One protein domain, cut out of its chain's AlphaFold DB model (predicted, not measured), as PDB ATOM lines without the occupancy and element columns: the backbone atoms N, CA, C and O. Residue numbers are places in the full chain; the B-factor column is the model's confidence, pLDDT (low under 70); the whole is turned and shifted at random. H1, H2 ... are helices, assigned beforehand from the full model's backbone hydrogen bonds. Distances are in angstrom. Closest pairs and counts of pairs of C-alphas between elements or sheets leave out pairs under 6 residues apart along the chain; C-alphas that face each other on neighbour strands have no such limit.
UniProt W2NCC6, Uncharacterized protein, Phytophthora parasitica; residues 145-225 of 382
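This is residues 145 to 225 of the 382 residues of an uncharacterized protein of Phytophthora parasitica (UniProt W2NCC6). One long helix, H4, lies in a loose horseshoe made by H1, the helical hairpin of H2 and H3, and the long link of residues 189 to 205, which bend partly round it. H1 and H2 pack on the beginning of H4, while H3 crosses close to it farther along. The printed part has 81 residues with four named helices, in the order H1, H2, H3, H4, and no named strand; its class is all helix. The whole is compact, with a radius of gyration of the C-alphas of 12.0 A, and its C-alphas span 35 by 28 by 22 A.

Start with H4, residues 206 to 225, the longest helix. H1, residues 146 to 154, touches residues 207 to 211 of H4 alone; look at Ile 147 and Ser 207, whose C-alphas are the closest, 6.0 A apart. H1 and H4 run the same way at a shallow tilt of 31 degrees. H2, residues 156 to 166, touches residues 206 to 210 of H4 alone, and the closest C-alphas, those of Phe 166 and Phe 206, are 6.9 A apart. H2 and H4 run opposite ways at a steep tilt of 67 degrees, only just short of about perpendicular. Move outward to H3, residues 177 to 188, which touches H2 with its residues 183 to 187 alone; the closest C-alphas, those of Ala 162 and Val 187, are 5.9 A apart. H2 and H3 form a helical hairpin, running opposite ways at a shallow tilt of 31 degrees. H3 and H4 are close but not clearly touching, with the closest C-alphas, those of Phe 184 and Tyr 213, 6.9 A apart; at 72 degrees their lines are only just about perpendicular. H1 and H2 are close but not clearly touching, and H1 and H3 are apart. The helix packing is only just mostly aligned, with 2 of the 3 touching pairs at a shallow tilt. In H1, H2, H3 and H4 every O i to N i+4 pair is within hydrogen-bond range.

Find C-alpha 206 at (-29.972, 13.253, 18.822); from there H4 runs 28.9 A to C-alpha 225 at (-48.109, -0.593, 1.157). Go back to C-alpha 146 at (-24.828, 6.247, 14.866), where H1 begins its 12.2 A, ending at residue 154. H2 covers 14.8 A from residue 156 to 166, and H3 covers 16.6 A from residue 177 to 188.

The two C-alphas farthest apart, those of Arg 169 and Gly 225, are 36.4 A apart. The printed part has no cut. The link from H1 to H2 is tight, that from H2 to H3 is short, and that from H3 to H4, residues 189 to 205, is long. The mean pLDDT of the printed part is 73.4, and the B-factor column falls under 70 at residues 169 to 172, 189 to 200 and 220 to 225.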
ATOM      1  N   ASP A 145     -20.327   5.307  14.857       76.19
ATOM      2  CA  ASP A 145     -21.017   6.583  14.922       76.19
ATOM      3  C   ASP A 145     -22.415   6.409  14.318       76.19
ATOM      4  O   ASP A 145     -22.602   6.299  13.102       76.19
ATOM      5  N   GLU A 146     -23.407   6.333  15.205       78.56
ATOM      6  CA  GLU A 146     -24.828   6.247  14.866       78.56
ATOM      7  C   GLU A 146     -25.258   7.392  13.937       78.56
ATOM      8  O   GLU A 146     -26.059   7.188  13.021       78.56
ATOM      9  N   ILE A 147     -24.692   8.590  14.110       78.69
ATOM     10  CA  ILE A 147     -25.031   9.762  13.300       78.69
ATOM     11  C   ILE A 147     -24.483   9.591  11.881       78.69
ATOM     12  O   ILE A 147     -25.185   9.905  10.916       78.69
ATOM     13  N   ASP A 148     -23.283   9.029  11.720       77.00
ATOM     14  CA  ASP A 148     -22.726   8.706  10.402       77.00
ATOM     15  C   ASP A 148     -23.517   7.601   9.697       77.00
ATOM     16  O   ASP A 148     -23.716   7.652   8.477       77.00
ATOM     17  N   PHE A 149     -24.011   6.614  10.450       79.88
ATOM     18  CA  PHE A 149     -24.906   5.590   9.918       79.88
ATOM     19  C   PHE A 149     -26.201   6.212   9.380       79.88
ATOM     20  O   PHE A 149     -26.553   5.999   8.215       79.88
ATOM     21  N   HIS A 150     -26.872   7.043  10.180       76.50
ATOM     22  CA  HIS A 150     -28.083   7.736   9.745       76.50
ATOM     23  C   HIS A 150     -27.806   8.680   8.571       76.50
ATOM     24  O   HIS A 150     -28.571   8.693   7.610       76.50
ATOM     25  N   THR A 151     -26.673   9.385   8.572       80.25
ATOM     26  CA  THR A 151     -26.248  10.268   7.472       80.25
ATOM     27  C   THR A 151     -26.092   9.517   6.152       80.25
ATOM     28  O   THR A 151     -26.507  10.028   5.110       80.25
ATOM     29  N   LYS A 152     -25.553   8.291   6.174       78.19
ATOM     30  CA  LYS A 152     -25.477   7.427   4.985       78.19
ATOM     31  C   LYS A 152     -26.846   6.902   4.547       78.19
ATOM     32  O   LYS A 152     -27.061   6.741   3.350       78.19
ATOM     33  N   LEU A 153     -27.750   6.636   5.492       77.19
ATOM     34  CA  LEU A 153     -29.064   6.051   5.222       77.19
ATOM     35  C   LEU A 153     -30.067   7.058   4.636       77.19
ATOM     36  O   LEU A 153     -30.713   6.760   3.636       77.19
ATOM     37  N   ILE A 154     -30.205   8.235   5.256       76.94
ATOM     38  CA  ILE A 154     -31.234   9.237   4.903       76.94
ATOM     39  C   ILE A 154     -30.660  10.488   4.224       76.94
ATOM     40  O   ILE A 154     -31.406  11.319   3.710       76.94
ATOM     41  N   GLY A 155     -29.331  10.608   4.179       79.12
ATOM     42  CA  GLY A 155     -28.620  11.711   3.546       79.12
ATOM     43  C   GLY A 155     -28.356  12.896   4.478       79.12
ATOM     44  O   GLY A 155     -29.159  13.251   5.343       79.12
ATOM     45  N   LYS A 156     -27.222  13.570   4.246       80.19
ATOM     46  CA  LYS A 156     -26.739  14.701   5.057       80.19
ATOM     47  C   LYS A 156     -27.742  15.852   5.180       80.19
ATOM     48  O   LYS A 156     -27.885  16.418   6.251       80.19
ATOM     49  N   GLN A 157     -28.454  16.187   4.104       78.25
ATOM     50  CA  GLN A 157     -29.399  17.313   4.105       78.25
ATOM     51  C   GLN A 157     -30.553  17.103   5.091       78.25
ATOM     52  O   GLN A 157     -30.954  18.041   5.780       78.25
ATOM     53  N   LEU A 158     -31.061  15.871   5.175       80.25
ATOM     54  CA  LEU A 158     -32.143  15.524   6.086       80.25
ATOM     55  C   LEU A 158     -31.634  15.464   7.528       80.25
ATOM     56  O   LEU A 158     -32.285  16.003   8.417       80.25
ATOM     57  N   VAL A 159     -30.438  14.908   7.753       82.31
ATOM     58  CA  VAL A 159     -29.790  14.912   9.076       82.31
ATOM     59  C   VAL A 159     -29.508  16.335   9.569       82.31
ATOM     60  O   VAL A 159     -29.778  16.644  10.725       82.31
ATOM     61  N   ASP A 160     -29.041  17.233   8.700       80.75
ATOM     62  CA  ASP A 160     -28.807  18.642   9.040       80.75
ATOM     63  C   ASP A 160     -30.116  19.367   9.405       80.75
ATOM     64  O   ASP A 160     -30.139  20.206  10.310       80.75
ATOM     65  N   LEU A 161     -31.215  19.058   8.711       81.00
ATOM     66  CA  LEU A 161     -32.542  19.594   9.016       81.00
ATOM     67  C   LEU A 161     -33.070  19.041  10.347       81.00
ATOM     68  O   LEU A 161     -33.499  19.815  11.201       81.00
ATOM     69  N   ALA A 162     -32.959  17.730  10.557       82.50
ATOM     70  CA  ALA A 162     -33.306  17.060  11.805       82.50
ATOM     71  C   ALA A 162     -32.513  17.628  12.987       82.50
ATOM     72  O   ALA A 162     -33.092  17.903  14.034       82.50
ATOM     73  N   TRP A 163     -31.216  17.895  12.809       82.19
ATOM     74  CA  TRP A 163     -30.379  18.526  13.827       82.19
ATOM     75  C   TRP A 163     -30.847  19.944  14.156       82.19
ATOM     76  O   TRP A 163     -30.939  20.303  15.326       82.19
ATOM     77  N   LYS A 164     -31.185  20.756  13.146       82.06
ATOM     78  CA  LYS A 164     -31.724  22.112  13.362       82.06
ATOM     79  C   LYS A 164     -33.045  22.097  14.130       82.06
ATOM     80  O   LYS A 164     -33.276  22.986  14.945       82.06
ATOM     81  N   VAL A 165     -33.901  21.110  13.871       80.12
ATOM     82  CA  VAL A 165     -35.178  20.938  14.577       80.12
ATOM     83  C   VAL A 165     -34.954  20.411  16.000       80.12
ATOM     84  O   VAL A 165     -35.580  20.894  16.942       80.12
ATOM     85  N   PHE A 166     -34.028  19.466  16.176       78.31
ATOM     86  CA  PHE A 166     -33.693  18.879  17.470       78.31
ATOM     87  C   PHE A 166     -33.032  19.894  18.409       78.31
ATOM     88  O   PHE A 166     -33.546  20.117  19.502       78.31
ATOM     89  N   ALA A 167     -31.963  20.555  17.953       75.75
ATOM     90  CA  ALA A 167     -31.176  21.540  18.699       75.75
ATOM     91  C   ALA A 167     -31.792  22.957  18.709       75.75
ATOM     92  O   ALA A 167     -31.116  23.925  19.063       75.75
ATOM     93  N   GLY A 168     -33.047  23.094  18.271       71.38
ATOM     94  CA  GLY A 168     -33.794  24.351  18.283       71.38
ATOM     95  C   GLY A 168     -34.047  24.911  19.693       71.38
ATOM     96  O   GLY A 168     -33.610  24.351  20.695       71.38
ATOM     97  N   ARG A 169     -34.776  26.038  19.759       55.47
ATOM     98  CA  ARG A 169     -34.927  26.950  20.922       55.47
ATOM     99  C   ARG A 169     -35.298  26.329  22.286       55.47
ATOM    100  O   ARG A 169     -35.155  27.027  23.281       55.47
ATOM    101  N   GLU A 170     -35.748  25.079  22.351       58.72
ATOM    102  CA  GLU A 170     -36.277  24.429  23.568       58.72
ATOM    103  C   GLU A 170     -35.291  23.462  24.252       58.72
ATOM    104  O   GLU A 170     -35.617  22.868  25.273       58.72
ATOM    105  N   GLY A 171     -34.056  23.351  23.750       60.78
ATOM    106  CA  GLY A 171     -33.016  22.517  24.359       60.78
ATOM    107  C   GLY A 171     -32.914  21.113  23.754       60.78
ATOM    108  O   GLY A 171     -33.737  20.682  22.947       60.78
ATOM    109  N   ALA A 172     -31.838  20.411  24.117       67.31
ATOM    110  CA  ALA A 172     -31.434  19.129  23.532       67.31
ATOM    111  C   ALA A 172     -32.209  17.912  24.076       67.31
ATOM    112  O   ALA A 172     -31.822  16.780  23.812       67.31
ATOM    113  N   GLN A 173     -33.276  18.130  24.847       73.56
ATOM    114  CA  GLN A 173     -34.045  17.072  25.494       73.56
ATOM    115  C   GLN A 173     -35.519  17.197  25.116       73.56
ATOM    116  O   GLN A 173     -36.089  18.282  25.191       73.56
ATOM    117  N   ILE A 174     -36.129  16.086  24.706       79.25
ATOM    118  CA  ILE A 174     -37.556  15.998  24.384       79.25
ATOM    119  C   ILE A 174     -38.223  15.226  25.513       79.25
ATOM    120  O   ILE A 174     -37.933  14.045  25.711       79.25
ATOM    121  N   SER A 175     -39.081  15.900  26.274       76.75
ATOM    122  CA  SER A 175     -39.646  15.326  27.503       76.75
ATOM    123  C   SER A 175     -41.065  14.818  27.302       76.75
ATOM    124  O   SER A 175     -41.480  13.869  27.966       76.75
ATOM    125  N   THR A 176     -41.805  15.422  26.370       80.44
ATOM    126  CA  THR A 176     -43.189  15.047  26.090       80.44
ATOM    127  C   THR A 176     -43.332  14.385  24.724       80.44
ATOM    128  O   THR A 176     -42.583  14.637  23.780       80.44
ATOM    129  N   ARG A 177     -44.339  13.516  24.605       76.56
ATOM    130  CA  ARG A 177     -44.669  12.857  23.339       76.56
ATOM    131  C   ARG A 177     -45.140  13.852  22.274       76.56
ATOM    132  O   ARG A 177     -44.788  13.695  21.111       76.56
ATOM    133  N   GLN A 178     -45.880  14.884  22.683       77.44
ATOM    134  CA  GLN A 178     -46.364  15.931  21.785       77.44
ATOM    135  C   GLN A 178     -45.205  16.717  21.153       77.44
ATOM    136  O   GLN A 178     -45.207  16.941  19.948       77.44
ATOM    137  N   GLU A 179     -44.175  17.068  21.931       77.50
ATOM    138  CA  GLU A 179     -42.970  17.726  21.402       77.50
ATOM    139  C   GLU A 179     -42.254  16.867  20.351       77.50
ATOM    140  O   GLU A 179     -41.741  17.390  19.359       77.50
ATOM    141  N   LEU A 180     -42.207  15.547  20.555       77.69
ATOM    142  CA  LEU A 180     -41.597  14.625  19.600       77.69
ATOM    143  C   LEU A 180     -42.388  14.577  18.284       77.69
ATOM    144  O   LEU A 180     -41.790  14.655  17.209       77.69
ATOM    145  N   GLU A 181     -43.717  14.496  18.376       76.12
ATOM    146  CA  GLU A 181     -44.634  14.541  17.229       76.12
ATOM    147  C   GLU A 181     -44.478  15.852  16.449       76.12
ATOM    148  O   GLU A 181     -44.248  15.827  15.238       76.12
ATOM    149  N   ASP A 182     -44.457  16.993  17.137       79.12
ATOM    150  CA  ASP A 182     -44.259  18.304  16.519       79.12
ATOM    151  C   ASP A 182     -42.899  18.416  15.812       79.12
ATOM    152  O   ASP A 182     -42.802  18.972  14.710       79.12
ATOM    153  N   LYS A 183     -41.826  17.883  16.414       79.88
ATOM    154  CA  LYS A 183     -40.494  17.868  15.794       79.88
ATOM    155  C   LYS A 183     -40.462  16.959  14.561       79.88
ATOM    156  O   LYS A 183     -39.877  17.353  13.553       79.88
ATOM    157  N   PHE A 184     -41.117  15.801  14.583       78.94
ATOM    158  CA  PHE A 184     -41.209  14.920  13.411       78.94
ATOM    159  C   PHE A 184     -41.999  15.545  12.266       78.94
ATOM    160  O   PHE A 184     -41.537  15.498  11.126       78.94
ATOM    161  N   VAL A 185     -43.117  16.214  12.554       75.75
ATOM    162  CA  VAL A 185     -43.897  16.935  11.536       75.75
ATOM    163  C   VAL A 185     -43.055  18.026  10.868       75.75
ATOM    164  O   VAL A 185     -43.079  18.170   9.644       75.75
ATOM    165  N   ARG A 186     -42.245  18.764  11.640       77.44
ATOM    166  CA  ARG A 186     -41.327  19.778  11.087       77.44
ATOM    167  C   ARG A 186     -40.232  19.175  10.202       77.44
ATOM    168  O   ARG A 186     -39.789  19.845   9.270       77.44
ATOM    169  N   VAL A 187     -39.790  17.948  10.489       78.62
ATOM    170  CA  VAL A 187     -38.777  17.242   9.689       78.62
ATOM    171  C   VAL A 187     -39.376  16.661   8.409       78.62
ATOM    172  O   VAL A 187     -38.805  16.855   7.338       78.62
ATOM    173  N   ASP A 188     -40.517  15.976   8.496       71.69
ATOM    174  CA  ASP A 188     -41.096  15.261   7.354       71.69
ATOM    175  C   ASP A 188     -41.902  16.179   6.422       71.69
ATOM    176  O   ASP A 188     -42.090  15.853   5.257       71.69
ATOM    177  N   GLN A 189     -42.387  17.344   6.878       67.12
ATOM    178  CA  GLN A 189     -43.241  18.280   6.110       67.12
ATOM    179  C   GLN A 189     -44.508  17.655   5.479       67.12
ATOM    180  O   GLN A 189     -45.307  18.351   4.845       67.12
ATOM    181  N   ARG A 190     -44.731  16.347   5.643       61.62
ATOM    182  CA  ARG A 190     -45.912  15.617   5.195       61.62
ATOM    183  C   ARG A 190     -47.058  15.933   6.150       61.62
ATOM    184  O   ARG A 190     -46.902  15.896   7.363       61.62
ATOM    185  N   LYS A 191     -48.239  16.215   5.595       52.44
ATOM    186  CA  LYS A 191     -49.461  16.573   6.344       52.44
ATOM    187  C   LYS A 191     -50.129  15.399   7.081       52.44
ATOM    188  O   LYS A 191     -51.245  15.550   7.564       52.44
ATOM    189  N   VAL A 192     -49.514  14.217   7.098       54.09
ATOM    190  CA  VAL A 192     -50.123  13.025   7.698       54.09
ATOM    191  C   VAL A 192     -49.766  13.007   9.177       54.09
ATOM    192  O   VAL A 192     -48.592  13.075   9.516       54.09
ATOM    193  N   SER A 193     -50.763  12.918  10.055       53.31
ATOM    194  CA  SER A 193     -50.550  12.761  11.494       53.31
ATOM    195  C   SER A 193     -49.908  11.399  11.763       53.31
ATOM    196  O   SER A 193     -50.558  10.355  11.680       53.31
ATOM    197  N   THR A 194     -48.607  11.390  12.030       58.72
ATOM    198  CA  THR A 194     -47.835  10.169  12.256       58.72
ATOM    199  C   THR A 194     -47.882   9.804  13.735       58.72
ATOM    200  O   THR A 194     -47.202  10.421  14.548       58.72
ATOM    201  N   THR A 195     -48.685   8.805  14.108       59.34
ATOM    202  CA  THR A 195     -48.678   8.280  15.482       59.34
ATOM    203  C   THR A 195     -47.366   7.542  15.743       59.34
ATOM    204  O   THR A 195     -47.144   6.469  15.175       59.34
ATOM    205  N   ILE A 196     -46.529   8.110  16.612       61.97
ATOM    206  CA  ILE A 196     -45.208   7.574  16.974       61.97
ATOM    207  C   ILE A 196     -45.360   6.299  17.832       61.97
ATOM    208  O   ILE A 196     -46.300   6.202  18.624       61.97
ATOM    209  N   PRO A 197     -44.487   5.283  17.721       61.19
ATOM    210  CA  PRO A 197     -44.470   4.154  18.655       61.19
ATOM    211  C   PRO A 197     -44.150   4.588  20.097       61.19
ATOM    212  O   PRO A 197     -43.703   5.704  20.353       61.19
ATOM    213  N   ALA A 198     -44.399   3.705  21.068       58.34
ATOM    214  CA  ALA A 198     -44.021   3.942  22.459       58.34
ATOM    215  C   ALA A 198     -42.486   3.981  22.578       58.34
ATOM    216  O   ALA A 198     -41.834   2.942  22.539       58.34
ATOM    217  N   LEU A 199     -41.925   5.185  22.661       64.38
ATOM    218  CA  LEU A 199     -40.515   5.426  22.959       64.38
ATOM    219  C   LEU A 199     -40.353   5.686  24.455       64.38
ATOM    220  O   LEU A 199     -41.240   6.268  25.086       64.38
ATOM    221  N   GLU A 200     -39.211   5.282  25.002       69.56
ATOM    222  CA  GLU A 200     -38.814   5.661  26.354       69.56
ATOM    223  C   GLU A 200     -38.492   7.160  26.357       69.56
ATOM    224  O   GLU A 200     -37.510   7.611  25.774       69.56
ATOM    225  N   LEU A 201     -39.388   7.950  26.948       75.19
ATOM    226  CA  LEU A 201     -39.177   9.375  27.178       75.19
ATOM    227  C   LEU A 201     -38.473   9.560  28.529       75.19
ATOM    228  O   LEU A 201     -38.802   8.845  29.481       75.19
ATOM    229  N   PRO A 202     -37.557  10.535  28.660       71.31
ATOM    230  CA  PRO A 202     -37.241  11.600  27.702       71.31
ATOM    231  C   PRO A 202     -36.173  11.211  26.663       71.31
ATOM    232  O   PRO A 202     -35.189  10.561  26.998       71.31
ATOM    233  N   VAL A 203     -36.310  11.695  25.423       76.50
ATOM    234  CA  VAL A 203     -35.255  11.559  24.400       76.50
ATOM    235  C   VAL A 203     -34.164  12.578  24.702       76.50
ATOM    236  O   VAL A 203     -34.404  13.786  24.627       76.50
ATOM    237  N   THR A 204     -32.975  12.103  25.066       74.19
ATOM    238  CA  THR A 204     -31.857  12.965  25.500       74.19
ATOM    239  C   THR A 204     -30.737  13.046  24.467       74.19
ATOM    240  O   THR A 204     -29.939  13.983  24.499       74.19
ATOM    241  N   SER A 205     -30.696  12.100  23.522       80.94
ATOM    242  CA  SER A 205     -29.720  12.077  22.435       80.94
ATOM    243  C   SER A 205     -30.352  12.384  21.078       80.94
ATOM    244  O   SER A 205     -31.462  11.961  20.753       80.94
ATOM    245  N   PHE A 206     -29.593  13.068  20.222       80.88
ATOM    246  CA  PHE A 206     -29.972  13.253  18.822       80.88
ATOM    247  C   PHE A 206     -29.987  11.939  18.033       80.88
ATOM    248  O   PHE A 206     -30.781  11.796  17.103       80.88
ATOM    249  N   SER A 207     -29.137  10.973  18.396       79.31
ATOM    250  CA  SER A 207     -29.125   9.668  17.732       79.31
ATOM    251  C   SER A 207     -30.397   8.870  18.029       79.31
ATOM    252  O   SER A 207     -30.984   8.308  17.110       79.31
ATOM    253  N   GLU A 208     -30.905   8.928  19.264       80.88
ATOM    254  CA  GLU A 208     -32.203   8.354  19.644       80.88
ATOM    255  C   GLU A 208     -33.355   9.017  18.875       80.88
ATOM    256  O   GLU A 208     -34.232   8.330  18.348       80.88
ATOM    257  N   PHE A 209     -33.323  10.348  18.736       82.81
ATOM    258  CA  PHE A 209     -34.299  11.095  17.936       82.81
ATOM    259  C   PHE A 209     -34.295  10.665  16.458       82.81
ATOM    260  O   PHE A 209     -35.357  10.421  15.880       82.81
ATOM    261  N   LEU A 210     -33.114  10.532  15.844       82.81
ATOM    262  CA  LEU A 210     -32.975  10.059  14.464       82.81
ATOM    263  C   LEU A 210     -33.399   8.595  14.301       82.81
ATOM    264  O   LEU A 210     -34.086   8.263  13.335       82.81
ATOM    265  N   GLY A 211     -33.023   7.727  15.238       79.94
ATOM    266  CA  GLY A 211     -33.418   6.320  15.243       79.94
ATOM    267  C   GLY A 211     -34.934   6.150  15.322       79.94
ATOM    268  O   GLY A 211     -35.513   5.365  14.565       79.94
ATOM    269  N   ALA A 212     -35.594   6.950  16.160       77.75
ATOM    270  CA  ALA A 212     -37.047   7.007  16.251       77.75
ATOM    271  C   ALA A 212     -37.693   7.499  14.944       77.75
ATOM    272  O   ALA A 212     -38.650   6.887  14.465       77.75
ATOM    273  N   TYR A 213     -37.136   8.546  14.325       80.31
ATOM    274  CA  TYR A 213     -37.620   9.071  13.045       80.31
ATOM    275  C   TYR A 213     -37.535   8.019  11.929       80.31
ATOM    276  O   TYR A 213     -38.518   7.754  11.238       80.31
ATOM    277  N   VAL A 214     -36.384   7.353  11.787       81.00
ATOM    278  CA  VAL A 214     -36.170   6.316  10.763       81.00
ATOM    279  C   VAL A 214     -37.104   5.126  10.971       81.00
ATOM    280  O   VAL A 214     -37.721   4.658  10.011       81.00
ATOM    281  N   THR A 215     -37.242   4.655  12.213       82.38
ATOM    282  CA  THR A 215     -38.161   3.561  12.565       82.38
ATOM    283  C   THR A 215     -39.592   3.882  12.136       82.38
ATOM    284  O   THR A 215     -40.279   3.039  11.558       82.38
ATOM    285  N   GLU A 216     -40.026   5.123  12.352       74.00
ATOM    286  CA  GLU A 216     -41.367   5.569  11.991       74.00
ATOM    287  C   GLU A 216     -41.555   5.708  10.469       74.00
ATOM    288  O   GLU A 216     -42.564   5.240   9.935       74.00
ATOM    289  N   CYS A 217     -40.568   6.233   9.733       73.25
ATOM    290  CA  CYS A 217     -40.605   6.274   8.264       73.25
ATOM    291  C   CYS A 217     -40.716   4.871   7.638       73.25
ATOM    292  O   CYS A 217     -41.473   4.660   6.681       73.25
ATOM    293  N   VAL A 218     -39.979   3.895   8.179       76.25
ATOM    294  CA  VAL A 218     -40.042   2.495   7.733       76.25
ATOM    295  C   VAL A 218     -41.425   1.915   8.026       76.25
ATOM    296  O   VAL A 218     -42.079   1.385   7.126       76.25
ATOM    297  N   ARG A 219     -41.935   2.091   9.250       75.19
ATOM    298  CA  ARG A 219     -43.265   1.609   9.653       75.19
ATOM    299  C   ARG A 219     -44.388   2.184   8.783       75.19
ATOM    300  O   ARG A 219     -45.293   1.450   8.384       75.19
ATOM    301  N   GLN A 220     -44.331   3.470   8.441       69.06
ATOM    302  CA  GLN A 220     -45.314   4.098   7.551       69.06
ATOM    303  C   GLN A 220     -45.280   3.540   6.138       69.06
ATOM    304  O   GLN A 220     -46.343   3.329   5.555       69.06
ATOM    305  N   SER A 221     -44.086   3.261   5.615       66.88
ATOM    306  CA  SER A 221     -43.919   2.653   4.291       66.88
ATOM    307  C   SER A 221     -44.605   1.284   4.221       66.88
ATOM    308  O   SER A 221     -45.263   0.966   3.234       66.88
ATOM    309  N   HIS A 222     -44.546   0.502   5.306       64.94
ATOM    310  CA  HIS A 222     -45.276  -0.764   5.413       64.94
ATOM    311  C   HIS A 222     -46.795  -0.576   5.539       64.94
ATOM    312  O   HIS A 222     -47.562  -1.366   4.994       64.94
ATOM    313  N   ARG A 223     -47.251   0.490   6.207       61.06
ATOM    314  CA  ARG A 223     -48.684   0.771   6.392       61.06
ATOM    315  C   ARG A 223     -49.364   1.290   5.120       61.06
ATOM    316  O   ARG A 223     -50.490   0.903   4.839       61.06
ATOM    317  N   THR A 224     -48.678   2.120   4.331       54.91
ATOM    318  CA  THR A 224     -49.188   2.597   3.027       54.91
ATOM    319  C   THR A 224     -49.085   1.540   1.927       54.91
ATOM    320  O   THR A 224     -49.861   1.582   0.979       54.91
ATOM    321  N   GLY A 225     -48.186   0.558   2.063       48.81
ATOM    322  CA  GLY A 225     -48.109  -0.593   1.157       48.81
ATOM    323  C   GLY A 225     -49.270  -1.586   1.293       48.81
ATOM    324  O   GLY A 225     -49.568  -2.289   0.335       48.81
TER     325      GLY A 225